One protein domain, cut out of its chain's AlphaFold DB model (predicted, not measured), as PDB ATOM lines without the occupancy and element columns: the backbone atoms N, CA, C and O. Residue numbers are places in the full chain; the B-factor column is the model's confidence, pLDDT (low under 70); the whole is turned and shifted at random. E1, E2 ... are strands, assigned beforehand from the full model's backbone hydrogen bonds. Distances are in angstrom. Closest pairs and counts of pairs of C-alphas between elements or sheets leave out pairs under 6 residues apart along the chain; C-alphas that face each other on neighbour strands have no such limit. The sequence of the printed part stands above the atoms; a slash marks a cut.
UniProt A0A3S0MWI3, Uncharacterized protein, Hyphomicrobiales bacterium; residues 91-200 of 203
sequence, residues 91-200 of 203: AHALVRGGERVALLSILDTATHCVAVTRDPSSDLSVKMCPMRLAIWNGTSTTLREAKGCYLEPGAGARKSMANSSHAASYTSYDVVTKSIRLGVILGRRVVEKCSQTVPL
ATOM      1  N   ALA A  91     173.656 226.601 126.871       97.62
ATOM      2  CA  ALA A  91     174.693 225.636 127.162       97.62
ATOM      3  C   ALA A  91     175.930 226.366 127.694       97.62
ATOM      4  O   ALA A  91     176.370 227.331 127.065       97.62
ATOM      5  N   HIS A  92     176.529 225.904 128.794       97.62
ATOM      6  CA  HIS A  92     177.652 226.598 129.422       97.62
ATOM      7  C   HIS A  92     178.810 225.722 129.904       97.62
ATOM      8  O   HIS A  92     178.686 224.535 130.217       97.62
ATOM      9  N   ALA A  93     179.955 226.389 130.031       94.94
ATOM     10  CA  ALA A  93     181.158 225.915 130.686       94.94
ATOM     11  C   ALA A  93     181.630 226.946 131.720       94.94
ATOM     12  O   ALA A  93     181.625 228.151 131.461       94.94
ATOM     13  N   LEU A  94     182.073 226.462 132.881       93.12
ATOM     14  CA  LEU A  94     182.613 227.281 133.962       93.12
ATOM     15  C   LEU A  94     184.058 226.880 134.255       93.12
ATOM     16  O   LEU A  94     184.348 225.700 134.456       93.12
ATOM     17  N   VAL A  95     184.940 227.872 134.347       91.69
ATOM     18  CA  VAL A  95     186.318 227.707 134.823       91.69
ATOM     19  C   VAL A  95     186.500 228.578 136.060       91.69
ATOM     20  O   VAL A  95     186.285 229.790 136.001       91.69
ATOM     21  N   ARG A  96     186.878 227.965 137.187       89.62
ATOM     22  CA  ARG A  96     187.130 228.662 138.457       89.62
ATOM     23  C   ARG A  96     188.609 228.592 138.815       89.62
ATOM     24  O   ARG A  96     189.195 227.511 138.791       89.62
ATOM     25  N   GLY A  97     189.194 229.733 139.173       80.12
ATOM     26  CA  GLY A  97     190.595 229.857 139.575       80.12
ATOM     27  C   GLY A  97     190.799 230.982 140.589       80.12
ATOM     28  O   GLY A  97     190.954 232.140 140.202       80.12
ATOM     29  N   GLY A  98     190.825 230.649 141.883       80.25
ATOM     30  CA  GLY A  98     190.926 231.640 142.962       80.25
ATOM     31  C   GLY A  98     189.741 232.609 142.942       80.25
ATOM     32  O   GLY A  98     188.593 232.179 142.944       80.25
ATOM     33  N   GLU A  99     190.015 233.914 142.867       82.81
ATOM     34  CA  GLU A  99     188.993 234.975 142.775       82.81
ATOM     35  C   GLU A  99     188.422 235.180 141.361       82.81
ATOM     36  O   GLU A  99     187.603 236.076 141.140       82.81
ATOM     37  N   ARG A 100     188.871 234.384 140.381       88.31
ATOM     38  CA  ARG A 100     188.447 234.507 138.986       88.31
ATOM     39  C   ARG A 100     187.485 233.402 138.597       88.31
ATOM     40  O   ARG A 100     187.761 232.216 138.794       88.31
ATOM     41  N   VAL A 101     186.385 233.802 137.971       92.38
ATOM     42  CA  VAL A 101     185.400 232.891 137.388       92.38
ATOM     43  C   VAL A 101     185.174 233.299 135.944       92.38
ATOM     44  O   VAL A 101     184.819 234.442 135.675       92.38
ATOM     45  N   ALA A 102     185.371 232.366 135.020       94.50
ATOM     46  CA  ALA A 102     185.003 232.531 133.624       94.50
ATOM     47  C   ALA A 102     183.781 231.660 133.318       94.50
ATOM     48  O   ALA A 102     183.818 230.444 133.516       94.50
ATOM     49  N   LEU A 103     182.711 232.287 132.834       96.31
ATOM     50  CA  LEU A 103     181.521 231.633 132.299       96.31
ATOM     51  C   LEU A 103     181.477 231.837 130.793       96.31
ATOM     52  O   LEU A 103     181.299 232.955 130.317       96.31
ATOM     53  N   LEU A 104     181.579 230.738 130.059       97.94
ATOM     54  CA  LEU A 104     181.232 230.690 128.650       97.94
ATOM     55  C   LEU A 104     179.819 230.126 128.535       97.94
ATOM     56  O   LEU A 104     179.576 229.024 129.014       97.94
ATOM     57  N   SER A 105     178.903 230.857 127.907       98.44
ATOM     58  CA  SER A 105     177.525 230.418 127.662       98.44
ATOM     59  C   SER A 105     177.168 230.616 126.190       98.44
ATOM     60  O   SER A 105     177.636 231.559 125.553       98.44
ATOM     61  N   ILE A 106     176.364 229.712 125.639       98.50
ATOM     62  CA  ILE A 106     175.890 229.694 124.253       98.50
ATOM     63  C   ILE A 106     174.366 229.629 124.299       98.50
ATOM     64  O   ILE A 106     173.816 228.710 124.903       98.50
ATOM     65  N   LEU A 107     173.683 230.580 123.660       98.31
ATOM     66  CA  LEU A 107     172.228 230.711 123.741       98.31
ATOM     67  C   LEU A 107     171.536 230.222 122.465       98.31
ATOM     68  O   LEU A 107     171.712 230.807 121.396       98.31
ATOM     69  N   ASP A 108     170.686 229.210 122.588       97.25
ATOM     70  CA  ASP A 108     169.784 228.762 121.530       97.25
ATOM     71  C   ASP A 108     168.439 229.484 121.630       97.25
ATOM     72  O   ASP A 108     167.692 229.358 122.602       97.25
ATOM     73  N   THR A 109     168.138 230.259 120.591       93.88
ATOM     74  CA  THR A 109     166.830 230.883 120.359       93.88
ATOM     75  C   THR A 109     166.437 230.640 118.910       93.88
ATOM     76  O   THR A 109     167.297 230.457 118.045       93.88
ATOM     77  N   ALA A 110     165.144 230.723 118.597       79.94
ATOM     78  CA  ALA A 110     164.654 230.465 117.242       79.94
ATOM     79  C   ALA A 110     165.208 231.414 116.162       79.94
ATOM     80  O   ALA A 110     165.030 231.159 114.974       79.94
ATOM     81  N   THR A 111     165.830 232.531 116.547       78.94
ATOM     82  CA  THR A 111     166.058 233.663 115.637       78.94
ATOM     83  C   THR A 111     167.512 234.096 115.516       78.94
ATOM     84  O   THR A 111     167.842 234.801 114.564       78.94
ATOM     85  N   HIS A 112     168.388 233.661 116.424       87.31
ATOM     86  CA  HIS A 112     169.789 234.101 116.450       87.31
ATOM     87  C   HIS A 112     170.795 232.997 116.104       87.31
ATOM     88  O   HIS A 112     172.002 233.262 116.059       87.31
ATOM     89  N   CYS A 113     170.305 231.785 115.846       94.50
ATOM     90  CA  CYS A 113     171.111 230.624 115.502       94.50
ATOM     91  C   CYS A 113     170.989 230.260 114.019       94.50
ATOM     92  O   CYS A 113     169.918 230.368 113.425       94.50
ATOM     93  N   VAL A 114     172.084 229.778 113.433       95.06
ATOM     94  CA  VAL A 114     172.156 229.320 112.038       95.06
ATOM     95  C   VAL A 114     172.514 227.839 112.013       95.06
ATOM     96  O   VAL A 114     173.422 227.418 112.724       95.06
ATOM     97  N   ALA A 115     171.825 227.033 111.204       94.62
ATOM     98  CA  ALA A 115     172.126 225.607 111.089       94.62
ATOM     99  C   ALA A 115     173.551 225.370 110.550       94.62
ATOM    100  O   ALA A 115     173.971 225.996 109.578       94.62
ATOM    101  N   VAL A 116     174.287 224.446 111.175       96.19
ATOM    102  CA  VAL A 116     175.630 224.012 110.748       96.19
ATOM    103  C   VAL A 116     175.553 222.648 110.078       96.19
ATOM    104  O   VAL A 116     176.056 222.470 108.972       96.19
ATOM    105  N   THR A 117     174.938 221.680 110.755       95.69
ATOM    106  CA  THR A 117     174.740 220.319 110.251       95.69
ATOM    107  C   THR A 117     173.589 219.646 110.997       95.69
ATOM    108  O   THR A 117     173.169 220.109 112.059       95.69
ATOM    109  N   ARG A 118     173.070 218.552 110.446       92.94
ATOM    110  CA  ARG A 118     172.032 217.724 111.058       92.94
ATOM    111  C   ARG A 118     172.372 216.259 110.849       92.94
ATOM    112  O   ARG A 118     172.839 215.883 109.779       92.94
ATOM    113  N   ASP A 119     172.084 215.445 111.852       89.88
ATOM    114  CA  ASP A 119     172.061 213.994 111.746       89.88
ATOM    115  C   ASP A 119     170.601 213.519 111.801       89.88
ATOM    116  O   ASP A 119     170.011 213.442 112.885       89.88
ATOM    117  N   PRO A 120     169.985 213.217 110.643       86.56
ATOM    118  CA  PRO A 120     168.606 212.750 110.590       86.56
ATOM    119  C   PRO A 120     168.395 211.417 111.311       86.56
ATOM    120  O   PRO A 120     167.304 211.173 111.814       86.56
ATOM    121  N   SER A 121     169.424 210.561 111.380       84.38
ATOM    122  CA  SER A 121     169.312 209.223 111.978       84.38
ATOM    123  C   SER A 121     169.134 209.269 113.496       84.38
ATOM    124  O   SER A 121     168.519 208.377 114.078       84.38
ATOM    125  N   SER A 122     169.633 210.334 114.126       83.69
ATOM    126  CA  SER A 122     169.566 210.547 115.569       83.69
ATOM    127  C   SER A 122     168.658 211.708 115.983       83.69
ATOM    128  O   SER A 122     168.503 211.941 117.185       83.69
ATOM    129  N   ASP A 123     168.044 212.385 115.005       89.69
ATOM    130  CA  ASP A 123     167.254 213.616 115.134       89.69
ATOM    131  C   ASP A 123     167.978 214.713 115.930       89.69
ATOM    132  O   ASP A 123     167.405 215.387 116.783       89.69
ATOM    133  N   LEU A 124     169.273 214.880 115.668       91.69
ATOM    134  CA  LEU A 124     170.121 215.883 116.306       91.69
ATOM    135  C   LEU A 124     170.561 216.923 115.284       91.69
ATOM    136  O   LEU A 124     170.877 216.592 114.139       91.69
ATOM    137  N   SER A 125     170.628 218.185 115.696       93.44
ATOM    138  CA  SER A 125     171.183 219.250 114.869       93.44
ATOM    139  C   SER A 125     172.241 220.043 115.616       93.44
ATOM    140  O   SER A 125     172.225 220.148 116.839       93.44
ATOM    141  N   VAL A 126     173.192 220.588 114.868       96.31
ATOM    142  CA  VAL A 126     174.180 221.525 115.388       96.31
ATOM    143  C   VAL A 126     173.912 222.872 114.754       96.31
ATOM    144  O   VAL A 126     173.792 222.984 113.529       96.31
ATOM    145  N   LYS A 127     173.837 223.901 115.590       97.06
ATOM    146  CA  LYS A 127     173.651 225.287 115.175       97.06
ATOM    147  C   LYS A 127     174.824 226.138 115.629       97.06
ATOM    148  O   LYS A 127     175.420 225.865 116.660       97.06
ATOM    149  N   MET A 128     175.115 227.197 114.890       97.44
ATOM    150  CA  MET A 128     175.998 228.277 115.302       97.44
ATOM    151  C   MET A 128     175.142 229.366 115.947       97.44
ATOM    152  O   MET A 128     174.303 229.970 115.278       97.44
ATOM    153  N   CYS A 129     175.349 229.609 117.233       97.94
ATOM    154  CA  CYS A 129     174.521 230.462 118.080       97.94
ATOM    155  C   CYS A 129     175.346 231.595 118.713       97.94
ATOM    156  O   CYS A 129     176.577 231.513 118.734       97.94
ATOM    157  N   PRO A 130     174.713 232.675 119.211       98.06
ATOM    158  CA  PRO A 130     175.385 233.661 120.052       98.06
ATOM    159  C   PRO A 130     176.083 232.989 121.232       98.06
ATOM    160  O   PRO A 130     175.520 232.103 121.873       98.06
ATOM    161  N   MET A 131     177.301 233.433 121.515       98.31
ATOM    162  CA  MET A 131     178.103 232.989 122.646       98.31
ATOM    163  C   MET A 131     178.588 234.205 123.428       98.31
ATOM    164  O   MET A 131     178.992 235.201 122.830       98.31
ATOM    165  N   ARG A 132     178.561 234.118 124.756       98.31
ATOM    166  CA  ARG A 132     179.087 235.129 125.671       98.31
ATOM    167  C   ARG A 132     180.126 234.506 126.584       98.31
ATOM    168  O   ARG A 132     179.919 233.417 127.114       98.31
ATOM    169  N   LEU A 133     181.229 235.219 126.772       97.56
ATOM    170  CA  LEU A 133     182.242 234.922 127.772       97.56
ATOM    171  C   LEU A 133     182.250 236.049 128.800       97.56
ATOM    172  O   LEU A 133     182.738 237.144 128.520       97.56
ATOM    173  N   ALA A 134     181.689 235.763 129.970       96.81
ATOM    174  CA  ALA A 134     181.728 236.631 131.135       96.81
ATOM    175  C   ALA A 134     182.895 236.219 132.037       96.81
ATOM    176  O   ALA A 134     183.059 235.036 132.340       96.81
ATOM    177  N   ILE A 135     183.711 237.179 132.461       95.06
ATOM    178  CA  ILE A 135     184.816 236.937 133.391       95.06
ATOM    179  C   ILE A 135     184.656 237.874 134.574       95.06
ATOM    180  O   ILE A 135     184.765 239.090 134.424       95.06
ATOM    181  N   TRP A 136     184.442 237.292 135.748       93.75
ATOM    182  CA  TRP A 136     184.467 237.998 137.021       93.75
ATOM    183  C   TRP A 136     185.862 237.895 137.624       93.75
ATOM    184  O   TRP A 136     186.433 236.806 137.706       93.75
ATOM    185  N   ASN A 137     186.408 239.034 138.034       90.12
ATOM    186  CA  ASN A 137     187.694 239.152 138.707       90.12
ATOM    187  C   ASN A 137     187.531 240.148 139.861       90.12
ATOM    188  O   ASN A 137     187.585 241.367 139.654       90.12
ATOM    189  N   GLY A 138     187.251 239.622 141.055       85.25
ATOM    190  CA  GLY A 138     186.843 240.430 142.203       85.25
ATOM    191  C   GLY A 138     185.574 241.232 141.893       85.25
ATOM    192  O   GLY A 138     184.525 240.664 141.600       85.25
ATOM    193  N   THR A 139     185.673 242.560 141.926       84.38
ATOM    194  CA  THR A 139     184.559 243.483 141.630       84.38
ATOM    195  C   THR A 139     184.417 243.829 140.147       84.38
ATOM    196  O   THR A 139     183.419 244.426 139.749       84.38
ATOM    197  N   SER A 140     185.401 243.472 139.319       86.69
ATOM    198  CA  SER A 140     185.376 243.751 137.882       86.69
ATOM    199  C   SER A 140     184.712 242.613 137.109       86.69
ATOM    200  O   SER A 140     184.915 241.438 137.417       86.69
ATOM    201  N   THR A 141     183.925 242.964 136.092       92.44
ATOM    202  CA  THR A 141     183.326 242.006 135.154       92.44
ATOM    203  C   THR A 141     183.646 242.440 133.734       92.44
ATOM    204  O   THR A 141     183.423 243.597 133.381       92.44
ATOM    205  N   THR A 142     184.147 241.521 132.913       94.44
ATOM    206  CA  THR A 142     184.238 241.721 131.464       94.44
ATOM    207  C   THR A 142     183.262 240.798 130.755       94.44
ATOM    208  O   THR A 142     183.001 239.685 131.214       94.44
ATOM    209  N   LEU A 143     182.713 241.267 129.638       96.12
ATOM    210  CA  LEU A 143     181.820 240.501 128.784       96.12
ATOM    211  C   LEU A 143     182.334 240.579 127.351       96.12
ATOM    212  O   LEU A 143     182.571 241.669 126.833       96.12
ATOM    213  N   ARG A 144     182.508 239.424 126.714       95.81
ATOM    214  CA  ARG A 144     182.853 239.325 125.294       95.81
ATOM    215  C   ARG A 144     181.819 238.499 124.561       95.81
ATOM    216  O   ARG A 144     181.355 237.486 125.078       95.81
ATOM    217  N   GLU A 145     181.502 238.922 123.347       96.81
ATOM    218  CA  GLU A 145     180.546 238.246 122.480       96.81
ATOM    219  C   GLU A 145     181.254 237.553 121.320       96.81
ATOM    220  O   GLU A 145     182.250 238.041 120.786       96.81
ATOM    221  N   ALA A 146     180.731 236.396 120.940       95.75
ATOM    222  CA  ALA A 146     181.231 235.573 119.853       95.75
ATOM    223  C   ALA A 146     180.101 234.679 119.311       95.75
ATOM    224  O   ALA A 146     178.915 234.864 119.611       95.75
ATOM    225  N   LYS A 147     180.467 233.685 118.501       97.19
ATOM    226  CA  LYS A 147     179.571 232.621 118.045       97.19
ATOM    227  C   LYS A 147     180.140 231.266 118.445       97.19
ATOM    228  O   LYS A 147     181.330 231.038 118.273       97.19
ATOM    229  N   GLY A 148     179.288 230.383 118.950       97.00
ATOM    230  CA  GLY A 148     179.651 229.033 119.377       97.00
ATOM    231  C   GLY A 148     178.634 228.011 118.888       97.00
ATOM    232  O   GLY A 148     177.490 228.357 118.581       97.00
ATOM    233  N   CYS A 149     179.040 226.746 118.797       97.56
ATOM    234  CA  CYS A 149     178.124 225.687 118.394       97.56
ATOM    235  C   CYS A 149     177.244 225.205 119.550       97.56
ATOM    236  O   CYS A 149     177.730 224.929 120.644       97.56
ATOM    237  N   TYR A 150     175.960 225.021 119.265       97.00
ATOM    238  CA  TYR A 150     174.962 224.455 120.161       97.00
ATOM    239  C   TYR A 150     174.417 223.154 119.560       97.00
ATOM    240  O   TYR A 150     174.043 223.127 118.383       97.00
ATOM    241  N   LEU A 151     174.381 222.078 120.350       95.44
ATOM    242  CA  LEU A 151     173.785 220.800 119.955       95.44
ATOM    243  C   LEU A 151     172.312 220.800 120.371       95.44
ATOM    244  O   LEU A 151     171.986 220.695 121.553       95.44
ATOM    245  N   GLU A 152     171.419 220.927 119.396       92.62
ATOM    246  CA  GLU A 152     169.979 220.924 119.613       92.62
ATOM    247  C   GLU A 152     169.399 219.517 119.393       92.62
ATOM    248  O   GLU A 152     169.533 218.951 118.300       92.62
ATOM    249  N   PRO A 153     168.694 218.957 120.391       87.25
ATOM    250  CA  PRO A 153     167.880 217.774 120.183       87.25
ATOM    251  C   PRO A 153     166.570 218.097 119.467       87.25
ATOM    252  O   PRO A 153     165.811 218.960 119.906       87.25
ATOM    253  N   GLY A 154     166.264 217.331 118.423       83.12
ATOM    254  CA  GLY A 154     164.920 217.233 117.869       83.12
ATOM    255  C   GLY A 154     163.983 216.408 118.759       83.12
ATOM    256  O   GLY A 154     164.375 215.856 119.795       83.12
ATOM    257  N   ALA A 155     162.714 216.319 118.361       75.94
ATOM    258  CA  ALA A 155     161.660 215.670 119.142       75.94
ATOM    259  C   ALA A 155     161.932 214.174 119.418       75.94
ATOM    260  O   ALA A 155     161.492 213.646 120.440       75.94
ATOM    261  N   GLY A 156     162.673 213.492 118.536       71.56
ATOM    262  CA  GLY A 156     163.011 212.068 118.649       71.56
ATOM    263  C   GLY A 156     164.334 211.759 119.362       71.56
ATOM    264  O   GLY A 156     164.639 210.592 119.609       71.56
ATOM    265  N   ALA A 157     165.122 212.769 119.739       75.50
ATOM    266  CA  ALA A 157     166.537 212.618 120.101       75.50
ATOM    267  C   ALA A 157     166.836 211.959 121.466       75.50
ATOM    268  O   ALA A 157     167.998 211.842 121.868       75.50
ATOM    269  N   ARG A 158     165.813 211.528 122.216       69.19
ATOM    270  CA  ARG A 158     165.936 211.122 123.631       69.19
ATOM    271  C   ARG A 158     166.929 209.975 123.860       69.19
ATOM    272  O   ARG A 158     167.659 209.994 124.844       69.19
ATOM    273  N   LYS A 159     166.972 208.994 122.951       66.44
ATOM    274  CA  LYS A 159     167.919 207.862 123.012       66.44
ATOM    275  C   LYS A 159     169.332 208.273 122.591       66.44
ATOM    276  O   LYS A 159     170.303 207.818 123.183       66.44
ATOM    277  N   SER A 160     169.438 209.154 121.600       65.06
ATOM    278  CA  SER A 160     170.704 209.636 121.047       65.06
ATOM    279  C   SER A 160     171.480 210.493 122.047       65.06
ATOM    280  O   SER A 160     172.685 210.318 122.187       65.06
ATOM    281  N   MET A 161     170.788 211.360 122.797       70.81
ATOM    282  CA  MET A 161     171.412 212.198 123.830       70.81
ATOM    283  C   MET A 161     171.899 211.417 125.056       70.81
ATOM    284  O   MET A 161     172.762 211.901 125.780       70.81
ATOM    285  N   ALA A 162     171.370 210.213 125.301       64.94
ATOM    286  CA  ALA A 162     171.851 209.357 126.385       64.94
ATOM    287  C   ALA A 162     173.236 208.753 126.083       64.94
ATOM    288  O   ALA A 162     173.915 208.287 126.995       64.94
ATOM    289  N   ASN A 163     173.665 208.763 124.816       75.44
ATOM    290  CA  ASN A 163     174.964 208.259 124.394       75.44
ATOM    291  C   ASN A 163     175.894 209.414 123.994       75.44
ATOM    292  O   ASN A 163     175.968 209.795 122.825       75.44
ATOM    293  N   SER A 164     176.665 209.919 124.958       76.50
ATOM    294  CA  SER A 164     177.616 211.018 124.740       76.50
ATOM    295  C   SER A 164     178.706 210.695 123.708       76.50
ATOM    296  O   SER A 164     179.167 211.593 123.012       76.50
ATOM    297  N   SER A 165     179.062 209.416 123.527       77.75
ATOM    298  CA  SER A 165     180.003 208.996 122.473       77.75
ATOM    299  C   SER A 165     179.419 209.107 121.059       77.75
ATOM    300  O   SER A 165     180.162 209.172 120.081       77.75
ATOM    301  N   HIS A 166     178.087 209.126 120.933       83.25
ATOM    302  CA  HIS A 166     177.400 209.325 119.663       83.25
ATOM    303  C   HIS A 166     177.271 210.809 119.330       83.25
ATOM    304  O   HIS A 166     177.574 211.211 118.204       83.25
ATOM    305  N   ALA A 167     176.821 211.613 120.295       89.06
ATOM    306  CA  ALA A 167     176.734 213.053 120.138       89.06
ATOM    307  C   ALA A 167     176.765 213.786 121.482       89.06
ATOM    308  O   ALA A 167     176.015 213.449 122.398       89.06
ATOM    309  N   ALA A 168     177.601 214.815 121.571       92.25
ATOM    310  CA  ALA A 168     177.681 215.716 122.714       92.25
ATOM    311  C   ALA A 168     178.495 216.964 122.354       92.25
ATOM    312  O   ALA A 168     179.375 216.926 121.491       92.25
ATOM    313  N   SER A 169     178.220 218.062 123.056       95.00
ATOM    314  CA  SER A 169     179.109 219.226 123.086       95.00
ATOM    315  C   SER A 169     180.068 219.081 124.253       95.00
ATOM    316  O   SER A 169     179.648 218.746 125.362       95.00
ATOM    317  N   TYR A 170     181.339 219.357 124.005       95.75
ATOM    318  CA  TYR A 170     182.418 219.215 124.962       95.75
ATOM    319  C   TYR A 170     183.150 220.531 125.174       95.75
ATOM    320  O   TYR A 170     183.256 221.369 124.278       95.75
ATOM    321  N   THR A 171     183.700 220.664 126.372       96.44
ATOM    322  CA  THR A 171     184.581 221.750 126.770       96.44
ATOM    323  C   THR A 171     185.800 221.198 127.501       96.44
ATOM    324  O   THR A 171     185.719 220.170 128.173       96.44
ATOM    325  N   SER A 172     186.935 221.867 127.372       96.06
ATOM    326  CA  SER A 172     188.090 221.713 128.257       96.06
ATOM    327  C   SER A 172     188.755 223.069 128.450       96.06
ATOM    328  O   SER A 172     188.531 223.993 127.670       96.06
ATOM    329  N   TYR A 173     189.583 223.207 129.473       95.19
ATOM    330  CA  TYR A 173     190.367 224.408 129.713       95.19
ATOM    331  C   TYR A 173     191.854 224.094 129.583       95.19
ATOM    332  O   TYR A 173     192.402 223.259 130.299       95.19
ATOM    333  N   ASP A 174     192.504 224.772 128.646       93.81
ATOM    334  CA  ASP A 174     193.948 224.732 128.486       93.81
ATOM    335  C   ASP A 174     194.589 225.682 129.502       93.81
ATOM    336  O   ASP A 174     194.456 226.904 129.419       93.81
ATOM    337  N   VAL A 175     195.285 225.100 130.479       90.00
ATOM    338  CA  VAL A 175     195.958 225.834 131.556       90.00
ATOM    339  C   VAL A 175     197.186 226.610 131.080       90.00
ATOM    340  O   VAL A 175     197.533 227.612 131.703       90.00
ATOM    341  N   VAL A 176     197.829 226.174 129.992       90.56
ATOM    342  CA  VAL A 176     199.043 226.801 129.450       90.56
ATOM    343  C   VAL A 176     198.662 228.075 128.711       90.56
ATOM    344  O   VAL A 176     199.194 229.145 128.999       90.56
ATOM    345  N   THR A 177     197.691 227.972 127.803       92.62
ATOM    346  CA  THR A 177     197.229 229.101 126.976       92.62
ATOM    347  C   THR A 177     196.075 229.882 127.606       92.62
ATOM    348  O   THR A 177     195.590 230.847 127.019       92.62
ATOM    349  N   LYS A 178     195.602 229.473 128.792       92.44
ATOM    350  CA  LYS A 178     194.462 230.067 129.514       92.44
ATOM    351  C   LYS A 178     193.240 230.246 128.613       92.44
ATOM    352  O   LYS A 178     192.646 231.323 128.542       92.44
ATOM    353  N   SER A 179     192.873 229.177 127.916       95.00
ATOM    354  CA  SER A 179     191.823 229.192 126.900       95.00
ATOM    355  C   SER A 179     190.797 228.093 127.135       95.00
ATOM    356  O   SER A 179     191.138 226.982 127.533       95.00
ATOM    357  N   ILE A 180     189.527 228.378 126.853       96.19
ATOM    358  CA  ILE A 180     188.479 227.355 126.811       96.19
ATOM    359  C   ILE A 180     188.467 226.750 125.409       96.19
ATOM    360  O   ILE A 180     188.310 227.468 124.424       96.19
ATOM    361  N   ARG A 181     188.617 225.432 125.308       97.50
ATOM    362  CA  ARG A 181     188.471 224.680 124.060       97.50
ATOM    363  C   ARG A 181     187.072 224.095 123.991       97.50
ATOM    364  O   ARG A 181     186.626 223.458 124.942       97.50
ATOM    365  N   LEU A 182     186.409 224.281 122.862       97.81
ATOM    366  CA  LEU A 182     185.076 223.776 122.567       97.81
ATOM    367  C   LEU A 182     185.154 222.776 121.419       97.81
ATOM    368  O   LEU A 182     185.981 222.916 120.517       97.81
ATOM    369  N   GLY A 183     184.274 221.783 121.448       96.81
ATOM    370  CA  GLY A 183     184.119 220.823 120.364       96.81
ATOM    371  C   GLY A 183     182.742 220.181 120.397       96.81
ATOM    372  O   GLY A 183     182.099 220.114 121.442       96.81
ATOM    373  N   VAL A 184     182.279 219.697 119.250       96.69
ATOM    374  CA  VAL A 184     181.018 218.956 119.148       96.69
ATOM    375  C   VAL A 184     181.272 217.656 118.411       96.69
ATOM    376  O   VAL A 184     181.888 217.648 117.344       96.69
ATOM    377  N   ILE A 185     180.767 216.564 118.978       93.81
ATOM    378  CA  ILE A 185     180.657 215.275 118.306       93.81
ATOM    379  C   ILE A 185     179.206 215.106 117.858       93.81
ATOM    380  O   ILE A 185     178.282 215.350 118.635       93.81
ATOM    381  N   LEU A 186     179.008 214.676 116.613       93.19
ATOM    382  CA  LEU A 186     177.715 214.305 116.049       93.19
ATOM    383  C   LEU A 186     177.889 213.056 115.179       93.19
ATOM    384  O   LEU A 186     178.754 213.026 114.305       93.19
ATOM    385  N   GLY A 187     177.101 212.009 115.423       88.75
ATOM    386  CA  GLY A 187     177.232 210.743 114.694       88.75
ATOM    387  C   GLY A 187     178.628 210.117 114.828       88.75
ATOM    388  O   GLY A 187     179.158 209.577 113.858       88.75
ATOM    389  N   ARG A 188     179.252 210.234 116.013       89.56
ATOM    390  CA  ARG A 188     180.643 209.817 116.313       89.56
ATOM    391  C   ARG A 188     181.727 210.525 115.491       89.56
ATOM    392  O   ARG A 188     182.846 210.028 115.391       89.56
ATOM    393  N   ARG A 189     181.416 211.669 114.883       91.50
ATOM    394  CA  ARG A 189     182.375 212.483 114.128       91.50
ATOM    395  C   ARG A 189     182.502 213.856 114.758       91.50
ATOM    396  O   ARG A 189     181.514 214.409 115.236       91.50
ATOM    397  N   VAL A 190     183.710 214.405 114.730       94.31
ATOM    398  CA  VAL A 190     183.946 215.796 115.116       94.31
ATOM    399  C   VAL A 190     183.305 216.706 114.070       94.31
ATOM    400  O   VAL A 190     183.448 216.499 112.865       94.31
ATOM    401  N   VAL A 191     182.572 217.714 114.532       96.31
ATOM    402  CA  VAL A 191     182.071 218.787 113.676       96.31
ATOM    403  C   VAL A 191     183.139 219.875 113.639       96.31
ATOM    404  O   VAL A 191     183.170 220.731 114.513       96.31
ATOM    405  N   GLU A 192     184.014 219.851 112.633       95.19
ATOM    406  CA  GLU A 192     185.214 220.711 112.590       95.19
ATOM    407  C   GLU A 192     184.924 222.209 112.757       95.19
ATOM    408  O   GLU A 192     185.642 222.915 113.457       95.19
ATOM    409  N   LYS A 193     183.806 222.705 112.204       94.81
ATOM    410  CA  LYS A 193     183.379 224.111 112.369       94.81
ATOM    411  C   LYS A 193     183.072 224.508 113.824       94.81
ATOM    412  O   LYS A 193     182.895 225.690 114.112       94.81
ATOM    413  N   CYS A 194     182.961 223.530 114.714       97.12
ATOM    414  CA  CYS A 194     182.674 223.700 116.131       97.12
ATOM    415  C   CYS A 194     183.902 223.504 117.024       97.12
ATOM    416  O   CYS A 194     183.793 223.722 118.229       97.12
ATOM    417  N   SER A 195     185.048 223.121 116.454       97.00
ATOM    418  CA  SER A 195     186.331 223.090 117.152       97.00
ATOM    419  C   SER A 195     186.830 224.527 117.318       97.00
ATOM    420  O   SER A 195     187.222 225.166 116.344       97.00
ATOM    421  N   GLN A 196     186.761 225.071 118.535       96.31
ATOM    422  CA  GLN A 196     187.102 226.472 118.807       96.31
ATOM    423  C   GLN A 196     187.969 226.604 120.054       96.31
ATOM    424  O   GLN A 196     187.756 225.903 121.040       96.31
ATOM    425  N   THR A 197     188.894 227.560 120.032       96.69
ATOM    426  CA  THR A 197     189.676 227.969 121.202       96.69
ATOM    427  C   THR A 197     189.316 229.407 121.536       96.69
ATOM    428  O   THR A 197     189.472 230.300 120.708       96.69
ATOM    429  N   VAL A 198     188.811 229.627 122.746       96.12
ATOM    430  CA  VAL A 198     188.360 230.927 123.238       96.12
ATOM    431  C   VAL A 198     189.334 231.394 124.323       96.12
ATOM    432  O   VAL A 198     189.278 230.879 125.446       96.12
ATOM    433  N   PRO A 199     190.234 232.347 124.026       94.62
ATOM    434  CA  PRO A 199     191.214 232.820 124.996       94.62
ATOM    435  C   PRO A 199     190.524 233.612 126.097       94.62
ATOM    436  O   PRO A 199     189.704 234.481 125.800       94.62
ATOM    437  N   LEU A 200     190.839 233.353 127.371       90.62
ATOM    438  CA  LEU A 200     190.252 234.102 128.490       90.62
ATOM    439  C   LEU A 200     190.773 235.540 128.571       90.62
ATOM    440  O   LEU A 200     190.049 236.423 129.019       90.62
TER     441      LEU A 200
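This is residues 91 to 200 of the 203 residues of an uncharacterized protein of Hyphomicrobiales bacterium (UniProt A0A3S0MWI3). Two sheets lie face to face as a sandwich, their strands running nearly in line: a large, twisted sheet of E1, E2, E3, E4 and E5, and a smaller one of E6, E7 and E8. The long hairpin of E4 and E5 runs through the large sheet and bends, with E3 beside one end of E4 and E2 beside its other end, and E1 beyond E2. The printed part has 110 residues with eight named strands, E1 to E8 in order, and no named helix, an all-strand class; the large sheet is branched, and its neighbour pairs are antiparallel, as is the small sheet in the order E6, E7, E8. The whole is compact, with a radius of gyration of the C-alphas of 14.8 A, yet elongated, spanning 47 by 30 by 22 A.

Find C-alpha 91 at (174.693, 225.636, 127.162); there E1 begins, residues 91 to 97. E2, residues 100 to 109, covers 28.8 A, and E3 is residues 114 to 119. Look next at E4, residues 124 to 137, 36.8 A long and bending by 63 degrees at residue 128, and at E5, residues 140 to 153, 36.0 A long and bending by 68 degrees at residue 146. E6, residues 168 to 174, begins at C-alpha 168 at (177.681, 215.716, 122.714). E7 is residues 179 to 186, 23.2 A, and E8, residues 196 to 199, ends at C-alpha 199 at (191.214, 232.820, 124.996).

In the large sheet, the hairpin E1 and E2 has N 93 and O 104 2.8 A apart. On the other side of E2 is E4, with N 103 and O 134 at 2.8 A. E2 and E3 lie on one side of E4, E5 on the other side; N 116 and O 126 of E3 and E4 are within hydrogen-bond range at 2.8 A, and so are N 133 and O 144 of E4 and E5 at 2.8 A. E3, E4 and E5 form a meander, each strand the antiparallel neighbour of the one before, and so do E6, E7 and E8, with N 170 and O 183 at 2.8 A and N 182 and O 196 at 2.8 A. Between the sheets, the best planes of the facing parts are 14 degrees apart; the closest C-alphas of E5 and E6, Leu 151 and Ser 169, are 6.4 A apart, and those of E1 and E6, Ala 93 and Thr 171, are 6.7 A apart.

The C-alphas farthest apart, Ser 121 and Thr 139, are 47.8 A from each other. The printed part has no cut. The long link is E5 to E6, residues 154 to 167, where the chain changes sheets; pLDDT is under 70 at residues 158 to 160 and 162.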